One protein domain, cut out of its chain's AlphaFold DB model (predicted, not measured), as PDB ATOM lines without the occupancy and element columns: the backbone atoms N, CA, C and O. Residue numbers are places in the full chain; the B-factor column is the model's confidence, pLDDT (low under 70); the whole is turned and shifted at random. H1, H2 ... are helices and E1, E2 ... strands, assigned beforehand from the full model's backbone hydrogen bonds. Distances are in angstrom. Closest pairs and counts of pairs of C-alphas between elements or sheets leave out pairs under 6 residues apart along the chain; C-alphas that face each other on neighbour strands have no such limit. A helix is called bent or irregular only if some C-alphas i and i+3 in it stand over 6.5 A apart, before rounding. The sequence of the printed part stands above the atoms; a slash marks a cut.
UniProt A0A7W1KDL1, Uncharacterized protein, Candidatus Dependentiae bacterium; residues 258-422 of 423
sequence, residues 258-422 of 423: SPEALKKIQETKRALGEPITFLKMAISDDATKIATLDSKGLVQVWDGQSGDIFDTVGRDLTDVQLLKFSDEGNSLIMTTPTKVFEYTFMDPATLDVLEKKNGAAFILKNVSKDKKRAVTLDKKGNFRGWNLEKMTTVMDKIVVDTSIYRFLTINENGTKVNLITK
ATOM      1  N   SER A 258      28.832  19.596  37.141       53.53
ATOM      2  CA  SER A 258      29.034  20.450  38.310       53.53
ATOM      3  C   SER A 258      30.281  21.333  38.104       53.53
ATOM      4  O   SER A 258      31.296  20.868  37.565       53.53
ATOM      5  N   PRO A 259      30.259  22.606  38.544       56.97
ATOM      6  CA  PRO A 259      31.449  23.459  38.521       56.97
ATOM      7  C   PRO A 259      32.638  22.843  39.274       56.97
ATOM      8  O   PRO A 259      33.790  23.122  38.951       56.97
ATOM      9  N   GLU A 260      32.351  21.986  40.254       60.06
ATOM     10  CA  GLU A 260      33.311  21.274  41.095       60.06
ATOM     11  C   GLU A 260      34.078  20.200  40.317       60.06
ATOM     12  O   GLU A 260      35.307  20.204  40.361       60.06
ATOM     13  N   ALA A 261      33.400  19.352  39.533       61.41
ATOM     14  CA  ALA A 261      34.065  18.345  38.702       61.41
ATOM     15  C   ALA A 261      34.985  19.002  37.656       61.41
ATOM     16  O   ALA A 261      36.146  18.622  37.503       61.41
ATOM     17  N   LEU A 262      34.511  20.065  36.995       65.44
ATOM     18  CA  LEU A 262      35.312  20.829  36.029       65.44
ATOM     19  C   LEU A 262      36.524  21.508  36.676       65.44
ATOM     20  O   LEU A 262      37.611  21.515  36.094       65.44
ATOM     21  N   LYS A 263      36.349  22.067  37.878       70.12
ATOM     22  CA  LYS A 263      37.433  22.655  38.668       70.12
ATOM     23  C   LYS A 263      38.469  21.595  39.047       70.12
ATOM     24  O   LYS A 263      39.653  21.822  38.822       70.12
ATOM     25  N   LYS A 264      38.035  20.423  39.516       71.06
ATOM     26  CA  LYS A 264      38.910  19.314  39.923       71.06
ATOM     27  C   LYS A 264      39.729  18.764  38.754       71.06
ATOM     28  O   LYS A 264      40.943  18.655  38.874       71.06
ATOM     29  N   ILE A 265      39.118  18.571  37.579       67.44
ATOM     30  CA  ILE A 265      39.832  18.196  36.341       67.44
ATOM     31  C   ILE A 265      40.896  19.253  35.973       67.44
ATOM     32  O   ILE A 265      42.020  18.913  35.596       67.44
ATOM     33  N   GLN A 266      40.585  20.551  36.110       68.31
ATOM     34  CA  GLN A 266      41.555  21.632  35.870       68.31
ATOM     35  C   GLN A 266      42.670  21.704  36.929       68.31
ATOM     36  O   GLN A 266      43.808  22.037  36.594       68.31
ATOM     37  N   GLU A 267      42.371  21.390  38.188       71.75
ATOM     38  CA  GLU A 267      43.335  21.351  39.293       71.75
ATOM     39  C   GLU A 267      44.276  20.146  39.170       71.75
ATOM     40  O   GLU A 267      45.492  20.324  39.235       71.75
ATOM     41  N   THR A 268      43.762  18.954  38.854       65.94
ATOM     42  CA  THR A 268      44.578  17.770  38.539       65.94
ATOM     43  C   THR A 268      45.480  18.019  37.328       65.94
ATOM     44  O   THR A 268      46.666  17.692  37.368       65.94
ATOM     45  N   LYS A 269      44.974  18.695  36.285       65.25
ATOM     46  CA  LYS A 269      45.789  19.160  35.149       65.25
ATOM     47  C   LYS A 269      46.943  20.081  35.574       65.25
ATOM     48  O   LYS A 269      48.011  20.003  34.976       65.25
ATOM     49  N   ARG A 270      46.757  20.953  36.574       60.69
ATOM     50  CA  ARG A 270      47.842  21.804  37.107       60.69
ATOM     51  C   ARG A 270      48.835  21.008  37.956       60.69
ATOM     52  O   ARG A 270      50.030  21.272  37.880       60.69
ATOM     53  N   ALA A 271      48.357  20.033  38.729       59.25
ATOM     54  CA  ALA A 271      49.186  19.204  39.605       59.25
ATOM     55  C   ALA A 271      50.127  18.245  38.846       59.25
ATOM     56  O   ALA A 271      51.186  17.901  39.360       59.25
ATOM     57  N   LEU A 272      49.769  17.831  37.623       60.66
ATOM     58  CA  LEU A 272      50.567  16.902  36.807       60.66
ATOM     59  C   LEU A 272      51.779  17.539  36.091       60.66
ATOM     60  O   LEU A 272      52.597  16.803  35.538       60.66
ATOM     61  N   GLY A 273      51.926  18.868  36.136       53.78
ATOM     62  CA  GLY A 273      53.065  19.600  35.564       53.78
ATOM     63  C   GLY A 273      52.985  19.818  34.046       53.78
ATOM     64  O   GLY A 273      52.554  18.943  33.296       53.78
ATOM     65  N   GLU A 274      53.443  20.999  33.600       53.06
ATOM     66  CA  GLU A 274      53.196  21.581  32.264       53.06
ATOM     67  C   GLU A 274      51.689  21.781  31.940       53.06
ATOM     68  O   GLU A 274      50.817  21.090  32.470       53.06
ATOM     69  N   PRO A 275      51.307  22.747  31.082       57.06
ATOM     70  CA  PRO A 275      49.907  22.970  30.730       57.06
ATOM     71  C   PRO A 275      49.385  21.877  29.780       57.06
ATOM     72  O   PRO A 275      49.293  22.082  28.572       57.06
ATOM     73  N   ILE A 276      48.979  20.728  30.332       61.00
ATOM     74  CA  ILE A 276      48.473  19.572  29.570       61.00
ATOM     75  C   ILE A 276      47.301  19.976  28.658       61.00
ATOM     76  O   ILE A 276      46.199  20.288  29.119       61.00
ATOM     77  N   THR A 277      47.515  19.988  27.344       67.69
ATOM     78  CA  THR A 277      46.465  20.209  26.344       67.69
ATOM     79  C   THR A 277      45.739  18.903  26.056       67.69
ATOM     80  O   THR A 277      46.318  17.974  25.495       67.69
ATOM     81  N   PHE A 278      44.452  18.841  26.402       72.56
ATOM     82  CA  PHE A 278      43.593  17.755  25.945       72.56
ATOM     83  C   PHE A 278      43.300  17.933  24.454       72.56
ATOM     84  O   PHE A 278      42.789  18.973  24.037       72.56
ATOM     85  N   LEU A 279      43.638  16.923  23.654       82.81
ATOM     86  CA  LEU A 279      43.387  16.894  22.213       82.81
ATOM     87  C   LEU A 279      41.963  16.427  21.898       82.81
ATOM     88  O   LEU A 279      41.379  16.855  20.901       82.81
ATOM     89  N   LYS A 280      41.408  15.537  22.730       85.50
ATOM     90  CA  LYS A 280      40.049  14.998  22.593       85.50
ATOM     91  C   LYS A 280      39.408  14.765  23.953       85.50
ATOM     92  O   LYS A 280      40.091  14.592  24.961       85.50
ATOM     93  N   MET A 281      38.084  14.724  23.940       89.81
ATOM     94  CA  MET A 281      37.246  14.398  25.082       89.81
ATOM     95  C   MET A 281      36.029  13.608  24.597       89.81
ATOM     96  O   MET A 281      35.529  13.871  23.504       89.81
ATOM     97  N   ALA A 282      35.563  12.669  25.411       89.06
ATOM     98  CA  ALA A 282      34.312  11.947  25.235       89.06
ATOM     99  C   ALA A 282      33.528  11.927  26.548       89.06
ATOM    100  O   ALA A 282      34.096  12.094  27.625       89.06
ATOM    101  N   ILE A 283      32.226  11.702  26.440       88.06
ATOM    102  CA  ILE A 283      31.268  11.623  27.542       88.06
ATOM    103  C   ILE A 283      30.468  10.334  27.321       88.06
ATOM    104  O   ILE A 283      30.180  10.007  26.167       88.06
ATOM    105  N   SER A 284      30.181   9.575  28.378       87.75
ATOM    106  CA  SER A 284      29.270   8.428  28.306       87.75
ATOM    107  C   SER A 284      27.814   8.896  28.224       87.75
ATOM    108  O   SER A 284      27.475   9.956  28.745       87.75
ATOM    109  N   ASP A 285      26.935   8.118  27.589       84.44
ATOM    110  CA  ASP A 285      25.540   8.533  27.346       84.44
ATOM    111  C   ASP A 285      24.722   8.711  28.649       84.44
ATOM    112  O   ASP A 285      23.759   9.476  28.685       84.44
ATOM    113  N   ASP A 286      25.144   8.067  29.743       82.88
ATOM    114  CA  ASP A 286      24.619   8.236  31.109       82.88
ATOM    115  C   ASP A 286      25.251   9.416  31.885       82.88
ATOM    116  O   ASP A 286      24.883   9.675  33.031       82.88
ATOM    117  N   ALA A 287      26.220  10.111  31.279       85.19
ATOM    118  CA  ALA A 287      27.076  11.149  31.852       85.19
ATOM    119  C   ALA A 287      27.874  10.760  33.118       85.19
ATOM    120  O   ALA A 287      28.494  11.635  33.725       85.19
ATOM    121  N   THR A 288      27.933   9.473  33.500       87.38
ATOM    122  CA  THR A 288      28.692   9.026  34.687       87.38
ATOM    123  C   THR A 288      30.200   9.018  34.466       87.38
ATOM    124  O   THR A 288      30.952   9.009  35.436       87.38
ATOM    125  N   LYS A 289      30.666   9.027  33.209       88.06
ATOM    126  CA  LYS A 289      32.090   8.967  32.860       88.06
ATOM    127  C   LYS A 289      32.448  10.016  31.812       88.06
ATOM    128  O   LYS A 289      31.761  10.204  30.809       88.06
ATOM    129  N   ILE A 290      33.588  10.662  32.024       90.06
ATOM    130  CA  ILE A 290      34.243  11.541  31.051       90.06
ATOM    131  C   ILE A 290      35.560  10.872  30.671       90.06
ATOM    132  O   ILE A 290      36.272  10.402  31.546       90.06
ATOM    133  N   ALA A 291      35.930  10.842  29.396       90.94
ATOM    134  CA  ALA A 291      37.269  10.439  28.970       90.94
ATOM    135  C   ALA A 291      37.984  11.636  28.344       90.94
ATOM    136  O   ALA A 291      37.419  12.314  27.491       90.94
ATOM    137  N   THR A 292      39.233  11.884  28.724       90.31
ATOM    138  CA  THR A 292      40.090  12.923  28.137       90.31
ATOM    139  C   THR A 292      41.367  12.300  27.598       90.31
ATOM    140  O   THR A 292      41.967  11.465  28.266       90.31
ATOM    141  N   LEU A 293      41.813  12.748  26.427       88.69
ATOM    142  CA  LEU A 293      43.086  12.374  25.809       88.69
ATOM    143  C   LEU A 293      44.015  13.587  25.802       88.69
ATOM    144  O   LEU A 293      43.627  14.631  25.272       88.69
ATOM    145  N   ASP A 294      45.237  13.446  26.310       86.94
ATOM    146  CA  ASP A 294      46.258  14.494  26.241       86.94
ATOM    147  C   ASP A 294      47.174  14.419  25.003       86.94
ATOM    148  O   ASP A 294      47.104  13.506  24.177       86.94
ATOM    149  N   SER A 295      48.055  15.412  24.869       81.75
ATOM    150  CA  SER A 295      49.059  15.496  23.802       81.75
ATOM    151  C   SER A 295      50.184  14.455  23.883       81.75
ATOM    152  O   SER A 295      50.931  14.307  22.917       81.75
ATOM    153  N   LYS A 296      50.302  13.718  24.994       81.69
ATOM    154  CA  LYS A 296      51.260  12.620  25.205       81.69
ATOM    155  C   LYS A 296      50.628  11.241  24.955       81.69
ATOM    156  O   LYS A 296      51.295  10.225  25.134       81.69
ATOM    157  N   GLY A 297      49.363  11.185  24.533       82.06
ATOM    158  CA  GLY A 297      48.653   9.926  24.310       82.06
ATOM    159  C   GLY A 297      48.244   9.217  25.605       82.06
ATOM    160  O   GLY A 297      48.055   8.001  25.597       82.06
ATOM    161  N   LEU A 298      48.142   9.949  26.719       86.38
ATOM    162  CA  LEU A 298      47.548   9.476  27.965       86.38
ATOM    163  C   LEU A 298      46.035   9.690  27.896       86.38
ATOM    164  O   LEU A 298      45.569  10.811  27.669       86.38
ATOM    165  N   VAL A 299      45.268   8.626  28.122       89.19
ATOM    166  CA  VAL A 299      43.813   8.716  28.277       89.19
ATOM    167  C   VAL A 299      43.456   8.560  29.748       89.19
ATOM    168  O   VAL A 299      43.812   7.573  30.386       89.19
ATOM    169  N   GLN A 300      42.747   9.541  30.292       88.38
ATOM    170  CA  GLN A 300      42.219   9.516  31.654       88.38
ATOM    171  C   GLN A 300      40.702   9.436  31.589       88.38
ATOM    172  O   GLN A 300      40.076  10.148  30.802       88.38
ATOM    173  N   VAL A 301      40.123   8.560  32.403       89.56
ATOM    174  CA  VAL A 301      38.680   8.432  32.576       89.56
ATOM    175  C   VAL A 301      38.339   8.950  33.961       89.56
ATOM    176  O   VAL A 301      38.985   8.586  34.940       89.56
ATOM    177  N   TRP A 302      37.352   9.828  34.026       88.00
ATOM    178  CA  TRP A 302      36.948  10.565  35.210       88.00
ATOM    179  C   TRP A 302      35.518  10.195  35.568       88.00
ATOM    180  O   TRP A 302      34.685  10.035  34.672       88.00
ATOM    181  N   ASP A 303      35.231  10.114  36.860       86.88
ATOM    182  CA  ASP A 303      33.866  10.111  37.362       86.88
ATOM    183  C   ASP A 303      33.216  11.470  37.048       86.88
ATOM    184  O   ASP A 303      33.738  12.533  37.402       86.88
ATOM    185  N   GLY A 304      32.091  11.445  36.335       81.88
ATOM    186  CA  GLY A 304      31.388  12.647  35.881       81.88
ATOM    187  C   GLY A 304      30.710  13.435  37.004       81.88
ATOM    188  O   GLY A 304      30.386  14.607  36.810       81.88
ATOM    189  N   GLN A 305      30.505  12.827  38.176       83.75
ATOM    190  CA  GLN A 305      29.863  13.451  39.328       83.75
ATOM    191  C   GLN A 305      30.890  14.043  40.302       83.75
ATOM    192  O   GLN A 305      30.747  15.200  40.704       83.75
ATOM    193  N   SER A 306      31.929  13.285  40.673       82.69
ATOM    194  CA  SER A 306      32.940  13.703  41.657       82.69
ATOM    195  C   SER A 306      34.169  14.388  41.047       82.69
ATOM    196  O   SER A 306      34.934  15.032  41.775       82.69
ATOM    197  N   GLY A 307      34.390  14.231  39.737       82.75
ATOM    198  CA  GLY A 307      35.590  14.691  39.034       82.75
ATOM    199  C   GLY A 307      36.873  13.944  39.413       82.75
ATOM    200  O   GLY A 307      37.961  14.434  39.109       82.75
ATOM    201  N   ASP A 308      36.782  12.809  40.114       83.25
ATOM    202  CA  ASP A 308      37.935  11.952  40.407       83.25
ATOM    203  C   ASP A 308      38.358  11.148  39.178       83.25
ATOM    204  O   ASP A 308      37.548  10.863  38.298       83.25
ATOM    205  N   ILE A 309      39.629  10.743  39.117       84.19
ATOM    206  CA  ILE A 309      40.090   9.795  38.099       84.19
ATOM    207  C   ILE A 309      39.509   8.420  38.446       84.19
ATOM    208  O   ILE A 309      39.914   7.804  39.429       84.19
ATOM    209  N   PHE A 310      38.582   7.950  37.616       85.50
ATOM    210  CA  PHE A 310      38.022   6.605  37.665       85.50
ATOM    211  C   PHE A 310      39.025   5.570  37.125       85.50
ATOM    212  O   PHE A 310      39.197   4.511  37.719       85.50
ATOM    213  N   ASP A 311      39.719   5.882  36.021       85.81
ATOM    214  CA  ASP A 311      40.712   4.988  35.409       85.81
ATOM    215  C   ASP A 311      41.756   5.757  34.568       85.81
ATOM    216  O   ASP A 311      41.587   6.927  34.222       85.81
ATOM    217  N   THR A 312      42.868   5.113  34.214       85.31
ATOM    218  CA  THR A 312      43.918   5.654  33.340       85.31
ATOM    219  C   THR A 312      44.311   4.634  32.268       85.31
ATOM    220  O   THR A 312      45.064   3.683  32.498       85.31
ATOM    221  N   VAL A 313      43.818   4.878  31.056       79.38
ATOM    222  CA  VAL A 313      43.881   3.988  29.896       79.38
ATOM    223  C   VAL A 313      45.181   4.207  29.121       79.38
ATOM    224  O   VAL A 313      45.232   4.873  28.089       79.38
ATOM    225  N   GLY A 314      46.248   3.589  29.627       70.31
ATOM    226  CA  GLY A 314      47.530   3.464  28.932       70.31
ATOM    227  C   GLY A 314      48.334   4.762  28.777       70.31
ATOM    228  O   GLY A 314      47.922   5.853  29.159       70.31
ATOM    229  N   ARG A 315      49.534   4.612  28.217       60.06
ATOM    230  CA  ARG A 315      50.364   5.689  27.663       60.06
ATOM    231  C   ARG A 315      50.702   5.308  26.218       60.06
ATOM    232  O   ARG A 315      50.521   4.151  25.838       60.06
ATOM    233  N   ASP A 316      51.161   6.276  25.432       68.69
ATOM    234  CA  ASP A 316      51.603   6.104  24.040       68.69
ATOM    235  C   ASP A 316      50.485   5.829  23.009       68.69
ATOM    236  O   ASP A 316      50.727   5.266  21.937       68.69
ATOM    237  N   LEU A 317      49.253   6.286  23.272       74.44
ATOM    238  CA  LEU A 317      48.193   6.356  22.258       74.44
ATOM    239  C   LEU A 317      48.419   7.567  21.338       74.44
ATOM    240  O   LEU A 317      47.745   8.593  21.433       74.44
ATOM    241  N   THR A 318      49.409   7.457  20.454       75.25
ATOM    242  CA  THR A 318      49.720   8.489  19.458       75.25
ATOM    243  C   THR A 318      48.693   8.510  18.324       75.25
ATOM    244  O   THR A 318      48.175   7.472  17.909       75.25
ATOM    245  N   ASP A 319      48.398   9.714  17.823       80.94
ATOM    246  CA  ASP A 319      47.490   9.961  16.692       80.94
ATOM    247  C   ASP A 319      46.108   9.280  16.818       80.94
ATOM    248  O   ASP A 319      45.581   8.658  15.893       80.94
ATOM    249  N   VAL A 320      45.496   9.380  18.000       84.12
ATOM    250  CA  VAL A 320      44.084   9.024  18.171       84.12
ATOM    251  C   VAL A 320      43.235  10.036  17.405       84.12
ATOM    252  O   VAL A 320      43.252  11.230  17.691       84.12
ATOM    253  N   GLN A 321      42.454   9.537  16.453       83.88
ATOM    254  CA  GLN A 321      41.530  10.266  15.586       83.88
ATOM    255  C   GLN A 321      40.113  10.344  16.179       83.88
ATOM    256  O   GLN A 321      39.450  11.375  16.044       83.88
ATOM    257  N   LEU A 322      39.677   9.321  16.923       83.06
ATOM    258  CA  LEU A 322      38.387   9.289  17.628       83.06
ATOM    259  C   LEU A 322      38.553   8.736  19.044       83.06
ATOM    260  O   LEU A 322      39.323   7.803  19.259       83.06
ATOM    261  N   LEU A 323      37.784   9.302  19.971       87.75
ATOM    262  CA  LEU A 323      37.620   8.881  21.361       87.75
ATOM    263  C   LEU A 323      36.107   8.910  21.621       87.75
ATOM    264  O   LEU A 323      35.510   9.976  21.476       87.75
ATOM    265  N   LYS A 324      35.474   7.773  21.929       88.81
ATOM    266  CA  LYS A 324      34.031   7.700  22.237       88.81
ATOM    267  C   LYS A 324      33.745   6.525  23.173       88.81
ATOM    268  O   LYS A 324      34.340   5.464  23.007       88.81
ATOM    269  N   PHE A 325      32.825   6.687  24.119       87.06
ATOM    270  CA  PHE A 325      32.254   5.546  24.835       87.06
ATOM    271  C   PHE A 325      31.356   4.716  23.901       87.06
ATOM    272  O   PHE A 325      30.798   5.237  22.931       87.06
ATOM    273  N   SER A 326      31.226   3.425  24.198       80.44
ATOM    274  CA  SER A 326      30.148   2.577  23.681       80.44
ATOM    275  C   SER A 326      28.793   3.069  24.196       80.44
ATOM    276  O   SER A 326      28.739   3.525  25.336       80.44
ATOM    277  N   ASP A 327      27.714   2.871  23.433       75.81
ATOM    278  CA  ASP A 327      26.342   3.252  23.829       75.81
ATOM    279  C   ASP A 327      25.951   2.706  25.236       75.81
ATOM    280  O   ASP A 327      25.313   3.399  26.018       75.81
ATOM    281  N   GLU A 328      26.426   1.511  25.624       75.12
ATOM    282  CA  GLU A 328      26.205   0.901  26.957       75.12
ATOM    283  C   GLU A 328      27.090   1.475  28.093       75.12
ATOM    284  O   GLU A 328      27.116   0.936  29.196       75.12
ATOM    285  N   GLY A 329      27.927   2.488  27.834       78.38
ATOM    286  CA  GLY A 329      28.849   3.105  28.809       78.38
ATOM    287  C   GLY A 329      30.013   2.232  29.326       78.38
ATOM    288  O   GLY A 329      30.963   2.762  29.905       78.38
ATOM    289  N   ASN A 330      29.976   0.916  29.094       82.12
ATOM    290  CA  ASN A 330      30.897  -0.077  29.667       82.12
ATOM    291  C   ASN A 330      32.250  -0.221  28.946       82.12
ATOM    292  O   ASN A 330      33.160  -0.853  29.482       82.12
ATOM    293  N   SER A 331      32.422   0.375  27.764       83.75
ATOM    294  CA  SER A 331      33.702   0.409  27.045       83.75
ATOM    295  C   SER A 331      34.023   1.805  26.510       83.75
ATOM    296  O   SER A 331      33.140   2.578  26.140       83.75
ATOM    297  N   LEU A 332      35.316   2.101  26.392       85.50
ATOM    298  CA  LEU A 332      35.866   3.259  25.696       85.50
ATOM    299  C   LEU A 332      36.574   2.802  24.418       85.50
ATOM    300  O   LEU A 332      37.474   1.962  24.454       85.50
ATOM    301  N   ILE A 333      36.168   3.357  23.280       84.62
ATOM    302  CA  ILE A 333      36.704   3.031  21.961       84.62
ATOM    303  C   ILE A 333      37.576   4.186  21.482       84.62
ATOM    304  O   ILE A 333      37.201   5.360  21.543       84.62
ATOM    305  N   MET A 334      38.759   3.832  20.988       85.94
ATOM    306  CA  MET A 334      39.776   4.773  20.536       85.94
ATOM    307  C   MET A 334      40.306   4.299  19.187       85.94
ATOM    308  O   MET A 334      40.689   3.139  19.046       85.94
ATOM    309  N   THR A 335      40.353   5.171  18.183       81.12
ATOM    310  CA  THR A 335      40.850   4.794  16.848       81.12
ATOM    311  C   THR A 335      42.039   5.645  16.455       81.12
ATOM    312  O   THR A 335      41.943   6.868  16.506       81.12
ATOM    313  N   THR A 336      43.112   5.025  15.980       80.25
ATOM    314  CA  THR A 336      44.190   5.688  15.227       80.25
ATOM    315  C   THR A 336      44.034   5.345  13.737       80.25
ATOM    316  O   THR A 336      43.202   4.493  13.408       80.25
ATOM    317  N   PRO A 337      44.824   5.911  12.803       75.06
ATOM    318  CA  PRO A 337      44.735   5.544  11.384       75.06
ATOM    319  C   PRO A 337      44.978   4.056  11.071       75.06
ATOM    320  O   PRO A 337      44.696   3.615   9.960       75.06
ATOM    321  N   THR A 338      45.521   3.277  12.017       72.38
ATOM    322  CA  THR A 338      45.907   1.867  11.805       72.38
ATOM    323  C   THR A 338      45.255   0.872  12.770       72.38
ATOM    324  O   THR A 338      45.260  -0.334  12.501       72.38
ATOM    325  N   LYS A 339      44.712   1.333  13.905       74.56
ATOM    326  CA  LYS A 339      44.246   0.468  14.999       74.56
ATOM    327  C   LYS A 339      42.938   0.964  15.591       74.56
ATOM    328  O   LYS A 339      42.709   2.166  15.703       74.56
ATOM    329  N   VAL A 340      42.135   0.010  16.049       76.94
ATOM    330  CA  VAL A 340      41.008   0.256  16.949       76.94
ATOM    331  C   VAL A 340      41.364  -0.381  18.283       76.94
ATOM    332  O   VAL A 340      41.668  -1.572  18.351       76.94
ATOM    333  N   PHE A 341      41.351   0.428  19.329       80.06
ATOM    334  CA  PHE A 341      41.481  -0.010  20.705       80.06
ATOM    335  C   PHE A 341      40.105   0.028  21.347       80.06
ATOM    336  O   PHE A 341      39.364   1.000  21.197       80.06
ATOM    337  N   GLU A 342      39.802  -1.015  22.097       81.31
ATOM    338  CA  GLU A 342      38.651  -1.060  22.980       81.31
ATOM    339  C   GLU A 342      39.157  -1.294  24.396       81.31
ATOM    340  O   GLU A 342      39.975  -2.188  24.637       81.31
ATOM    341  N   TYR A 343      38.693  -0.458  25.314       82.38
ATOM    342  CA  TYR A 343      38.997  -0.546  26.727       82.38
ATOM    343  C   TYR A 343      37.698  -0.747  27.497       82.38
ATOM    344  O   TYR A 343      36.929   0.194  27.676       82.38
ATOM    345  N   THR A 344      37.433  -1.985  27.901       81.69
ATOM    346  CA  THR A 344      36.256  -2.337  28.700       81.69
ATOM    347  C   THR A 344      36.546  -2.088  30.173       81.69
ATOM    348  O   THR A 344      37.532  -2.599  30.704       81.69
ATOM    349  N   PHE A 345      35.679  -1.325  30.830       74.75
ATOM    350  CA  PHE A 345      35.737  -1.113  32.270       74.75
ATOM    351  C   PHE A 345      35.230  -2.375  32.979       74.75
ATOM    352  O   PHE A 345      34.163  -2.886  32.641       74.75
ATOM    353  N   MET A 346      35.983  -2.885  33.955       62.31
ATOM    354  CA  MET A 346      35.479  -3.921  34.861       62.31
ATOM    355  C   MET A 346      34.842  -3.260  36.083       62.31
ATOM    356  O   MET A 346      35.356  -2.261  36.585       62.31
ATOM    357  N   ASP A 347      33.729  -3.818  36.553       51.47
ATOM    358  CA  ASP A 347      33.027  -3.321  37.736       51.47
ATOM    359  C   ASP A 347      33.884  -3.561  39.001       51.47
ATOM    360  O   ASP A 347      34.252  -4.714  39.269       51.47
ATOM    361  N   PRO A 348      34.205  -2.520  39.800       44.38
ATOM    362  CA  PRO A 348      34.928  -2.680  41.061       44.38
ATOM    363  C   PRO A 348      34.179  -3.518  42.113       44.38
ATOM    364  O   PRO A 348      34.799  -3.953  43.080       44.38
ATOM    365  N   ALA A 349      32.883  -3.809  41.948       42.56
ATOM    366  CA  ALA A 349      32.184  -4.792  42.781       42.56
ATOM    367  C   ALA A 349      32.690  -6.233  42.555       42.56
ATOM    368  O   ALA A 349      32.620  -7.065  43.461       42.56
ATOM    369  N   THR A 350      33.249  -6.529  41.377       44.25
ATOM    370  CA  THR A 350      33.877  -7.817  41.026       44.25
ATOM    371  C   THR A 350      35.398  -7.797  41.216       44.25
ATOM    372  O   THR A 350      36.163  -8.200  40.342       44.25
ATOM    373  N   LEU A 351      35.844  -7.330  42.387       34.47
ATOM    374  CA  LEU A 351      37.243  -7.374  42.820       34.47
ATOM    375  C   LEU A 351      37.695  -8.805  43.157       34.47
ATOM    376  O   LEU A 351      37.829  -9.176  44.321       34.47
ATOM    377  N   ASP A 352      38.012  -9.578  42.122       27.91
ATOM    378  CA  ASP A 352      39.077 -10.577  42.210       27.91
ATOM    379  C   ASP A 352      40.237 -10.122  41.315       27.91
ATOM    380  O   ASP A 352      40.026  -9.627  40.202       27.91
ATOM    381  N   VAL A 353      41.469 -10.173  41.828       33.41
ATOM    382  CA  VAL A 353      42.590  -9.360  41.311       33.41
ATOM    383  C   VAL A 353      43.146  -9.936  40.003       33.41
ATOM    384  O   VAL A 353      44.165 -10.625  39.968       33.41
ATOM    385  N   LEU A 354      42.496  -9.601  38.887       24.70
ATOM    386  CA  LEU A 354      42.946  -9.914  37.530       24.70
ATOM    387  C   LEU A 354      43.647  -8.724  36.871       24.70
ATOM    388  O   LEU A 354      43.108  -8.042  36.002       24.70
ATOM    389  N   GLU A 355      44.899  -8.541  37.290       28.48
ATOM    390  CA  GLU A 355      45.992  -7.826  36.618       28.48
ATOM    391  C   GLU A 355      45.661  -7.239  35.223       28.48
ATOM    392  O   GLU A 355      45.865  -7.872  34.183       28.48
ATOM    393  N   LYS A 356      45.172  -5.989  35.226       37.44
ATOM    394  CA  LYS A 356      45.303  -4.969  34.164       37.44
ATOM    395  C   LYS A 356      45.131  -5.480  32.721       37.44
ATOM    396  O   LYS A 356      45.938  -5.182  31.833       37.44
ATOM    397  N   LYS A 357      44.102  -6.298  32.473       38.75
ATOM    398  CA  LYS A 357      44.105  -7.214  31.323       38.75
ATOM    399  C   LYS A 357      43.629  -6.601  30.001       38.75
ATOM    400  O   LYS A 357      42.546  -6.890  29.511       38.75
ATOM    401  N   ASN A 358      44.569  -5.901  29.365       42.03
ATOM    402  CA  ASN A 358      44.668  -5.647  27.924       42.03
ATOM    403  C   ASN A 358      43.477  -4.944  27.253       42.03
ATOM    404  O   ASN A 358      42.575  -5.598  26.733       42.03
ATOM    405  N   GLY A 359      43.612  -3.627  27.062       49.12
ATOM    406  CA  GLY A 359      42.942  -2.947  25.952       49.12
ATOM    407  C   GLY A 359      43.328  -3.633  24.639       49.12
ATOM    408  O   GLY A 359      44.489  -3.585  24.215       49.12
ATOM    409  N   ALA A 360      42.381  -4.350  24.038       56.62
ATOM    410  CA  ALA A 360      42.648  -5.202  22.894       56.62
ATOM    411  C   ALA A 360      42.961  -4.318  21.682       56.62
ATOM    412  O   ALA A 360      42.085  -3.677  21.105       56.62
ATOM    413  N   ALA A 361      44.241  -4.254  21.313       55.66
ATOM    414  CA  ALA A 361      44.690  -3.547  20.124       55.66
ATOM    415  C   ALA A 361      44.326  -4.375  18.887       55.66
ATOM    416  O   ALA A 361      45.114  -5.213  18.432       55.66
ATOM    417  N   PHE A 362      43.129  -4.155  18.349       61.78
ATOM    418  CA  PHE A 362      42.722  -4.771  17.101       61.78
ATOM    419  C   PHE A 362      43.319  -3.998  15.918       61.78
ATOM    420  O   PHE A 362      43.310  -2.764  15.868       61.78
ATOM    421  N   ILE A 363      43.807  -4.731  14.921       59.22
ATOM    422  CA  ILE A 363      44.228  -4.143  13.650       59.22
ATOM    423  C   ILE A 363      42.974  -3.932  12.803       59.22
ATOM    424  O   ILE A 363      42.175  -4.857  12.626       59.22
ATOM    425  N   LEU A 364      42.813  -2.723  12.265       55.91
ATOM    426  CA  LEU A 364      41.770  -2.425  11.291       55.91
ATOM    427  C   LEU A 364      42.089  -3.199  10.004       55.91
ATOM    428  O   LEU A 364      43.095  -2.928   9.351       55.91
ATOM    429  N   LYS A 365      41.281  -4.213   9.668       68.38
ATOM    430  CA  LYS A 365      41.531  -5.070   8.496       68.38
ATOM    431  C   LYS A 365      40.701  -4.677   7.291       68.38
ATOM    432  O   LYS A 365      41.195  -4.770   6.172       68.38
ATOM    433  N   ASN A 366      39.459  -4.259   7.510       66.62
ATOM    434  CA  ASN A 366      38.607  -3.776   6.439       66.62
ATOM    435  C   ASN A 366      37.558  -2.790   6.961       66.62
ATOM    436  O   ASN A 366      37.109  -2.896   8.104       66.62
ATOM    437  N   VAL A 367      37.172  -1.850   6.105       68.12
ATOM    438  CA  VAL A 367      36.159  -0.820   6.358       68.12
ATOM    439  C   VAL A 367      35.185  -0.867   5.188       68.12
ATOM    440  O   VAL A 367      35.614  -0.992   4.042       68.12
ATOM    441  N   SER A 368      33.883  -0.806   5.458       71.19
ATOM    442  CA  SER A 368      32.874  -0.757   4.400       71.19
ATOM    443  C   SER A 368      33.030   0.506   3.553       71.19
ATOM    444  O   SER A 368      33.570   1.522   3.993       71.19
ATOM    445  N   LYS A 369      32.531   0.466   2.316       72.56
ATOM    446  CA  LYS A 369      32.685   1.564   1.348       72.56
ATOM    447  C   LYS A 369      32.027   2.864   1.824       72.56
ATOM    448  O   LYS A 369      32.535   3.948   1.560       72.56
ATOM    449  N   ASP A 370      30.936   2.737   2.578       70.88
ATOM    450  CA  ASP A 370      30.227   3.837   3.242       70.88
ATOM    451  C   ASP A 370      30.914   4.353   4.526       70.88
ATOM    452  O   ASP A 370      30.466   5.344   5.097       70.88
ATOM    453  N   LYS A 371      31.990   3.698   4.987       70.81
ATOM    454  CA  LYS A 371      32.706   3.952   6.250       70.81
ATOM    455  C   LYS A 371      31.842   3.847   7.517       70.81
ATOM    456  O   LYS A 371      32.268   4.285   8.581       70.81
ATOM    457  N   LYS A 372      30.661   3.224   7.437       75.75
ATOM    458  CA  LYS A 372      29.745   3.003   8.572       75.75
ATOM    459  C   LYS A 372      30.011   1.693   9.308       75.75
ATOM    460  O   LYS A 372      29.440   1.466  10.379       75.75
ATOM    461  N   ARG A 373      30.826   0.796   8.751       76.69
ATOM    462  CA  ARG A 373      31.173  -0.501   9.340       76.69
ATOM    463  C   ARG A 373      32.667  -0.776   9.225       76.69
ATOM    464  O   ARG A 373      33.313  -0.380   8.260       76.69
ATOM    465  N   ALA A 374      33.206  -1.503  10.194       74.44
ATOM    466  CA  ALA A 374      34.557  -2.047  10.126       74.44
ATOM    467  C   ALA A 374      34.597  -3.472  10.661       74.44
ATOM    468  O   ALA A 374      33.763  -3.862  11.479       74.44
ATOM    469  N   VAL A 375      35.608  -4.226  10.238       73.00
ATOM    470  CA  VAL A 375      35.999  -5.466  10.910       73.00
ATOM    471  C   VAL A 375      37.426  -5.317  11.395       73.00
ATOM    472  O   VAL A 375      38.333  -4.931  10.644       73.00
ATOM    473  N   THR A 376      37.616  -5.631  12.666       70.62
ATOM    474  CA  THR A 376      38.919  -5.605  13.311       70.62
ATOM    475  C   THR A 376      39.289  -7.009  13.773       70.62
ATOM    476  O   THR A 376      38.432  -7.881  13.935       70.62
ATOM    477  N   LEU A 377      40.591  -7.235  13.916       69.75
ATOM    478  CA  LEU A 377      41.171  -8.538  14.217       69.75
ATOM    479  C   LEU A 377      42.281  -8.371  15.256       69.75
ATOM    480  O   LEU A 377      43.181  -7.547  15.063       69.75
ATOM    481  N   ASP A 378      42.223  -9.133  16.346       71.19
ATOM    482  CA  ASP A 378      43.284  -9.147  17.356       71.19
ATOM    483  C   ASP A 378      44.402 -10.156  17.024       71.19
ATOM    484  O   ASP A 378      44.341 -10.923  16.060       71.19
ATOM    485  N   LYS A 379      45.454 -10.171  17.850       64.62
ATOM    486  CA  LYS A 379      46.588 -11.103  17.710       64.62
ATOM    487  C   LYS A 379      46.227 -12.581  17.953       64.62
ATOM    488  O   LYS A 379      47.078 -13.436  17.735       64.62
ATOM    489  N   LYS A 380      45.023 -12.881  18.448       70.06
ATOM    490  CA  LYS A 380      44.548 -14.223  18.821       70.06
ATOM    491  C   LYS A 380      43.515 -14.794  17.841       70.06
ATOM    492  O   LYS A 380      43.054 -15.904  18.071       70.06
ATOM    493  N   GLY A 381      43.154 -14.070  16.779       68.50
ATOM    494  CA  GLY A 381      42.152 -14.523  15.803       68.50
ATOM    495  C   GLY A 381      40.718 -14.154  16.144       68.50
ATOM    496  O   GLY A 381      39.789 -14.654  15.515       68.50
ATOM    497  N   ASN A 382      40.521 -13.287  17.136       73.31
ATOM    498  CA  ASN A 382      39.200 -12.792  17.472       73.31
ATOM    499  C   ASN A 382      38.818 -11.685  16.491       73.31
ATOM    500  O   ASN A 382      39.472 -10.638  16.434       73.31
ATOM    501  N   PHE A 383      37.741 -11.914  15.746       76.25
ATOM    502  CA  PHE A 383      37.116 -10.914  14.892       76.25
ATOM    503  C   PHE A 383      36.044 -10.159  15.672       76.25
ATOM    504  O   PHE A 383      35.259 -10.768  16.402       76.25
ATOM    505  N   ARG A 384      35.981  -8.839  15.475       74.44
ATOM    506  CA  ARG A 384      34.887  -8.001  15.978       74.44
ATOM    507  C   ARG A 384      34.357  -7.108  14.861       74.44
ATOM    508  O   ARG A 384      35.136  -6.485  14.133       74.44
ATOM    509  N   GLY A 385      33.037  -7.097  14.694       76.62
ATOM    510  CA  GLY A 385      32.348  -6.270  13.706       76.62
ATOM    511  C   GLY A 385      31.783  -5.015  14.355       76.62
ATOM    512  O   GLY A 385      31.116  -5.091  15.384       76.62
ATOM    513  N   TRP A 386      32.019  -3.866  13.731       71.62
ATOM    514  CA  TRP A 386      31.739  -2.544  14.287       71.62
ATOM    515  C   TRP A 386      30.731  -1.782  13.445       71.62
ATOM    516  O   TRP A 386      30.837  -1.763  12.222       71.62
ATOM    517  N   ASN A 387      29.812  -1.083  14.102       78.69
ATOM    518  CA  ASN A 387      29.122   0.084  13.574       78.69
ATOM    519  C   ASN A 387      29.945   1.318  13.933       78.69
ATOM    520  O   ASN A 387      30.018   1.659  15.103       78.69
ATOM    521  N   LEU A 388      30.556   1.975  12.947       70.81
ATOM    522  CA  LEU A 388      31.414   3.146  13.154       70.81
ATOM    523  C   LEU A 388      30.635   4.450  13.389       70.81
ATOM    524  O   LEU A 388      31.197   5.399  13.918       70.81
ATOM    525  N   GLU A 389      29.349   4.513  13.032       73.88
ATOM    526  CA  GLU A 389      28.519   5.694  13.325       73.88
ATOM    527  C   GLU A 389      28.115   5.723  14.799       73.88
ATOM    528  O   GLU A 389      28.176   6.758  15.456       73.88
ATOM    529  N   LYS A 390      27.719   4.560  15.326       70.62
ATOM    530  CA  LYS A 390      27.384   4.399  16.745       70.62
ATOM    531  C   LYS A 390      28.609   4.104  17.611       70.62
ATOM    532  O   LYS A 390      28.598   4.401  18.794       70.62
ATOM    533  N   MET A 391      29.685   3.581  17.027       67.81
ATOM    534  CA  MET A 391      30.809   2.957  17.739       67.81
ATOM    535  C   MET A 391      30.317   1.840  18.669       67.81
ATOM    536  O   MET A 391      30.632   1.791  19.851       67.81
ATOM    537  N   THR A 392      29.519   0.929  18.113       68.12
ATOM    538  CA  THR A 392      29.027  -0.269  18.807       68.12
ATOM    539  C   THR A 392      29.411  -1.539  18.071       68.12
ATOM    540  O   THR A 392      29.554  -1.564  16.845       68.12
ATOM    541  N   THR A 393      29.580  -2.621  18.822       70.81
ATOM    542  CA  THR A 393      29.837  -3.954  18.285       70.81
ATOM    543  C   THR A 393      28.543  -4.526  17.703       70.81
ATOM    544  O   THR A 393      27.596  -4.798  18.432       70.81
ATOM    545  N   VAL A 394      28.490  -4.707  16.381       76.50
ATOM    546  CA  VAL A 394      27.348  -5.334  15.673       76.50
ATOM    547  C   VAL A 394      27.506  -6.839  15.499       76.50
ATOM    548  O   VAL A 394      26.550  -7.531  15.164       76.50
ATOM    549  N   MET A 395      28.721  -7.340  15.693       68.88
ATOM    550  CA  MET A 395      29.043  -8.758  15.690       68.88
ATOM    551  C   MET A 395      30.062  -8.970  16.790       68.88
ATOM    552  O   MET A 395      31.197  -8.486  16.694       68.88
ATOM    553  N   ASP A 396      29.623  -9.650  17.841       66.00
ATOM    554  CA  ASP A 396      30.486  -9.928  18.968       66.00
ATOM    555  C   ASP A 396      31.460 -11.072  18.666       66.00
ATOM    556  O   ASP A 396      31.259 -11.854  17.735       66.00
ATOM    557  N   LYS A 397      32.545 -11.101  19.441       67.88
ATOM    558  CA  LYS A 397      33.749 -11.932  19.289       67.88
ATOM    559  C   LYS A 397      33.529 -13.281  18.572       67.88
ATOM    560  O   LYS A 397      33.195 -14.281  19.210       67.88
ATOM    561  N   ILE A 398      33.859 -13.349  17.280       65.88
ATOM    562  CA  ILE A 398      34.000 -14.633  16.575       65.88
ATOM    563  C   ILE A 398      35.450 -15.095  16.710       65.88
ATOM    564  O   ILE A 398      36.368 -14.438  16.218       65.88
ATOM    565  N   VAL A 399      35.648 -16.232  17.375       68.56
ATOM    566  CA  VAL A 399      36.945 -16.914  17.443       68.56
ATOM    567  C   VAL A 399      37.108 -17.750  16.180       68.56
ATOM    568  O   VAL A 399      36.315 -18.661  15.947       68.56
ATOM    569  N   VAL A 400      38.138 -17.473  15.382       63.16
ATOM    570  CA  VAL A 400      38.563 -18.372  14.302       63.16
ATOM    571  C   VAL A 400      40.049 -18.656  14.456       63.16
ATOM    572  O   VAL A 400      40.821 -17.768  14.816       63.16
ATOM    573  N   ASP A 401      40.446 -19.896  14.184       63.44
ATOM    574  CA  ASP A 401      41.847 -20.303  14.199       63.44
ATOM    575  C   ASP A 401      42.671 -19.438  13.222       63.44
ATOM    576  O   ASP A 401      42.337 -19.289  12.043       63.44
ATOM    577  N   THR A 402      43.741 -18.825  13.734       59.31
ATOM    578  CA  THR A 402      44.611 -17.915  12.975       59.31
ATOM    579  C   THR A 402      45.551 -18.619  12.020       59.31
ATOM    580  O   THR A 402      46.023 -17.997  11.068       59.31
ATOM    581  N   SER A 403      45.823 -19.905  12.245       63.06
ATOM    582  CA  SER A 403      46.730 -20.688  11.406       63.06
ATOM    583  C   SER A 403      46.173 -20.915   9.995       63.06
ATOM    584  O   SER A 403      46.945 -21.119   9.054       63.06
ATOM    585  N   ILE A 404      44.847 -20.804   9.834       58.03
ATOM    586  CA  ILE A 404      44.111 -21.184   8.624       58.03
ATOM    587  C   ILE A 404      43.509 -20.020   7.824       58.03
ATOM    588  O   ILE A 404      42.784 -20.308   6.879       58.03
ATOM    589  N   TYR A 405      43.756 -18.731   8.109       63.94
ATOM    590  CA  TYR A 405      43.235 -17.633   7.262       63.94
ATOM    591  C   TYR A 405      44.302 -16.752   6.608       63.94
ATOM    592  O   TYR A 405      45.385 -16.521   7.142       63.94
ATOM    593  N   ARG A 406      43.968 -16.231   5.418       60.62
ATOM    594  CA  ARG A 406      44.850 -15.377   4.610       60.62
ATOM    595  C   ARG A 406      44.284 -13.978   4.377       60.62
ATOM    596  O   ARG A 406      45.043 -13.014   4.429       60.62
ATOM    597  N   PHE A 407      42.972 -13.853   4.168       62.44
ATOM    598  CA  PHE A 407      42.321 -12.560   3.935       62.44
ATOM    599  C   PHE A 407      40.976 -12.437   4.654       62.44
ATOM    600  O   PHE A 407      40.283 -13.423   4.902       62.44
ATOM    601  N   LEU A 408      40.615 -11.188   4.943       69.75
ATOM    602  CA  LEU A 408      39.343 -10.786   5.524       69.75
ATOM    603  C   LEU A 408      38.775  -9.636   4.692       69.75
ATOM    604  O   LEU A 408      39.424  -8.591   4.566       69.75
ATOM    605  N   THR A 409      37.571  -9.798   4.152       73.50
ATOM    606  CA  THR A 409      36.864  -8.710   3.463       73.50
ATOM    607  C   THR A 409      35.509  -8.450   4.093       73.50
ATOM    608  O   THR A 409      34.880  -9.347   4.649       73.50
ATOM    609  N   ILE A 410      35.064  -7.199   4.025       73.75
ATOM    610  CA  ILE A 410      33.689  -6.818   4.329       73.75
ATOM    611  C   ILE A 410      33.017  -6.457   2.999       73.75
ATOM    612  O   ILE A 410      33.670  -5.908   2.112       73.75
ATOM    613  N   ASN A 411      31.744  -6.806   2.814       71.62
ATOM    614  CA  ASN A 411      31.014  -6.395   1.611       71.62
ATOM    615  C   ASN A 411      30.718  -4.879   1.621       71.62
ATOM    616  O   ASN A 411      30.810  -4.230   2.663       71.62
ATOM    617  N   GLU A 412      30.358  -4.300   0.466       65.88
ATOM    618  CA  GLU A 412      30.265  -2.833   0.316       65.88
ATOM    619  C   GLU A 412      29.350  -2.153   1.347       65.88
ATOM    620  O   GLU A 412      29.695  -1.080   1.842       65.88
ATOM    621  N   ASN A 413      28.227  -2.793   1.697       64.31
ATOM    622  CA  ASN A 413      27.241  -2.303   2.668       64.31
ATOM    623  C   ASN A 413      27.510  -2.746   4.122       64.31
ATOM    624  O   ASN A 413      26.673  -2.543   4.999       64.31
ATOM    625  N   GLY A 414      28.641  -3.405   4.381       60.97
ATOM    626  CA  GLY A 414      29.092  -3.756   5.723       60.97
ATOM    627  C   GLY A 414      28.255  -4.798   6.480       60.97
ATOM    628  O   GLY A 414      28.373  -4.898   7.700       60.97
ATOM    629  N   THR A 415      27.402  -5.559   5.788       69.69
ATOM    630  CA  THR A 415      26.495  -6.562   6.387       69.69
ATOM    631  C   THR A 415      27.071  -7.976   6.455       69.69
ATOM    632  O   THR A 415      26.532  -8.818   7.170       69.69
ATOM    633  N   LYS A 416      28.136  -8.271   5.701       72.31
ATOM    634  CA  LYS A 416      28.768  -9.594   5.638       72.31
ATOM    635  C   LYS A 416      30.280  -9.472   5.712       72.31
ATOM    636  O   LYS A 416      30.877  -8.616   5.059       72.31
ATOM    637  N   VAL A 417      30.875 -10.389   6.462       71.19
ATOM    638  CA  VAL A 417      32.319 -10.579   6.571       71.19
ATOM    639  C   VAL A 417      32.670 -11.873   5.847       71.19
ATOM    640  O   VAL A 417      32.135 -12.926   6.187       71.19
ATOM    641  N   ASN A 418      33.548 -11.800   4.852       73.31
ATOM    642  CA  ASN A 418      34.081 -12.972   4.170       73.31
ATOM    643  C   ASN A 418      35.453 -13.299   4.760       73.31
ATOM    644  O   ASN A 418      36.359 -12.459   4.755       73.31
ATOM    645  N   LEU A 419      35.606 -14.531   5.234       72.69
ATOM    646  CA  LEU A 419      36.885 -15.093   5.637       72.69
ATOM    647  C   LEU A 419      37.416 -15.956   4.491       72.69
ATOM    648  O   LEU A 419      36.722 -16.864   4.039       72.69
ATOM    649  N   ILE A 420      38.638 -15.690   4.036       72.50
ATOM    650  CA  ILE A 420      39.313 -16.519   3.033       72.50
ATOM    651  C   ILE A 420      40.388 -17.327   3.749       72.50
ATOM    652  O   ILE A 420      41.387 -16.773   4.229       72.50
ATOM    653  N   THR A 421      40.160 -18.636   3.834       68.56
ATOM    654  CA  THR A 421      41.086 -19.573   4.459       68.56
ATOM    655  C   THR A 421      42.296 -19.859   3.567       68.56
ATOM    656  O   THR A 421      42.257 -19.715   2.345       68.56
ATOM    657  N   LYS A 422      43.410 -20.218   4.199       60.38
ATOM    658  CA  LYS A 422      44.591 -20.779   3.556       60.38
ATOM    659  C   LYS A 422      44.380 -22.294   3.491       60.38
ATOM    660  O   LYS A 422      44.321 -22.930   4.540       60.38
TER     661      LYS A 422
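Overview. This is residues 258 to 422 of the 423 residues of an uncharacterized protein of Candidatus Dependentiae bacterium (UniProt A0A7W1KDL1). Three antiparallel sheets are stacked in a row: a curled seven-stranded sheet, E5 to E11, folded on itself in the middle, the four-stranded sheet E1 to E4 over one side of it with strands crossed, and the small hairpin E12 and E13 over the other. Helix H1 only grazes the outer side of the four-stranded sheet, at one end of the row, and residues 348 to 353 of a long loop stick out sideways. The printed part has 165 residues, with one named helix and then thirteen strands, and is mostly strand. It is compact, with a radius of gyration of the C-alphas of 17.5 A, and spans 55 by 38 by 28 A.

Arrangement. The largest sheet runs E5, residues 322 to 325, E6, 331 to 335, E7, 339 to 344, E8, 360 to 367, E9, 373 to 377, E10, 382 to 387, and E11, 392 to 399, a meander with each strand the antiparallel neighbour of the one before. It is a folded sheet, bent back on itself: E5, E6 and E7 face E9, E10 and E11, with E8 as the hinge. E8 bends by 51 degrees at residue 363; N 362 and O 340 of E7 are 3.0 A apart, and N 363 and O 377 of E9 2.9 A, within hydrogen-bond range. E1, residues 278 to 283, E2, 289 to 294, E3, 299 to 303, and E4, 309 to 313, form a second meander, where N 282 and O 291 are 2.8 A apart. This sheet and the largest are face to face, their strands at 79 degrees; the closest C-alphas of E1 and E5 are those of Ala 282 and Lys 324, 5.2 A. E12, residues 405 to 410, and E13, 417 to 421, form a hairpin with N 418 and O 409 2.8 A apart. They complete a stack of sheets, three face to face in turn; the closest C-alphas of E8 and E12 are those of Asn 366 and Thr 409, 6.0 A. H1, residues 259 to 271, only grazes the sheet E1 to E4 with its residues 261 to 269; every O i to N i+4 pair in it is within hydrogen-bond range.

Along the chain. H1 begins at C-alpha 259 (31.449, 23.459, 38.521) and is 18.3 A long. E8 is 18.3 A and E11 18.5 A; E8 begins at C-alpha 360 (42.648, -5.202, 22.894). E13 ends at C-alpha 421 (41.086, -19.573, 4.459).

Size, cuts and confidence. The C-alphas farthest apart, those of Pro 259 and Lys 422, are 57.9 A apart. The printed part has no cut. The link E7 to E8, 15 residues, is long. Mean pLDDT of the printed part is 71.2; 66 residues are under 70, among them 346 to 367.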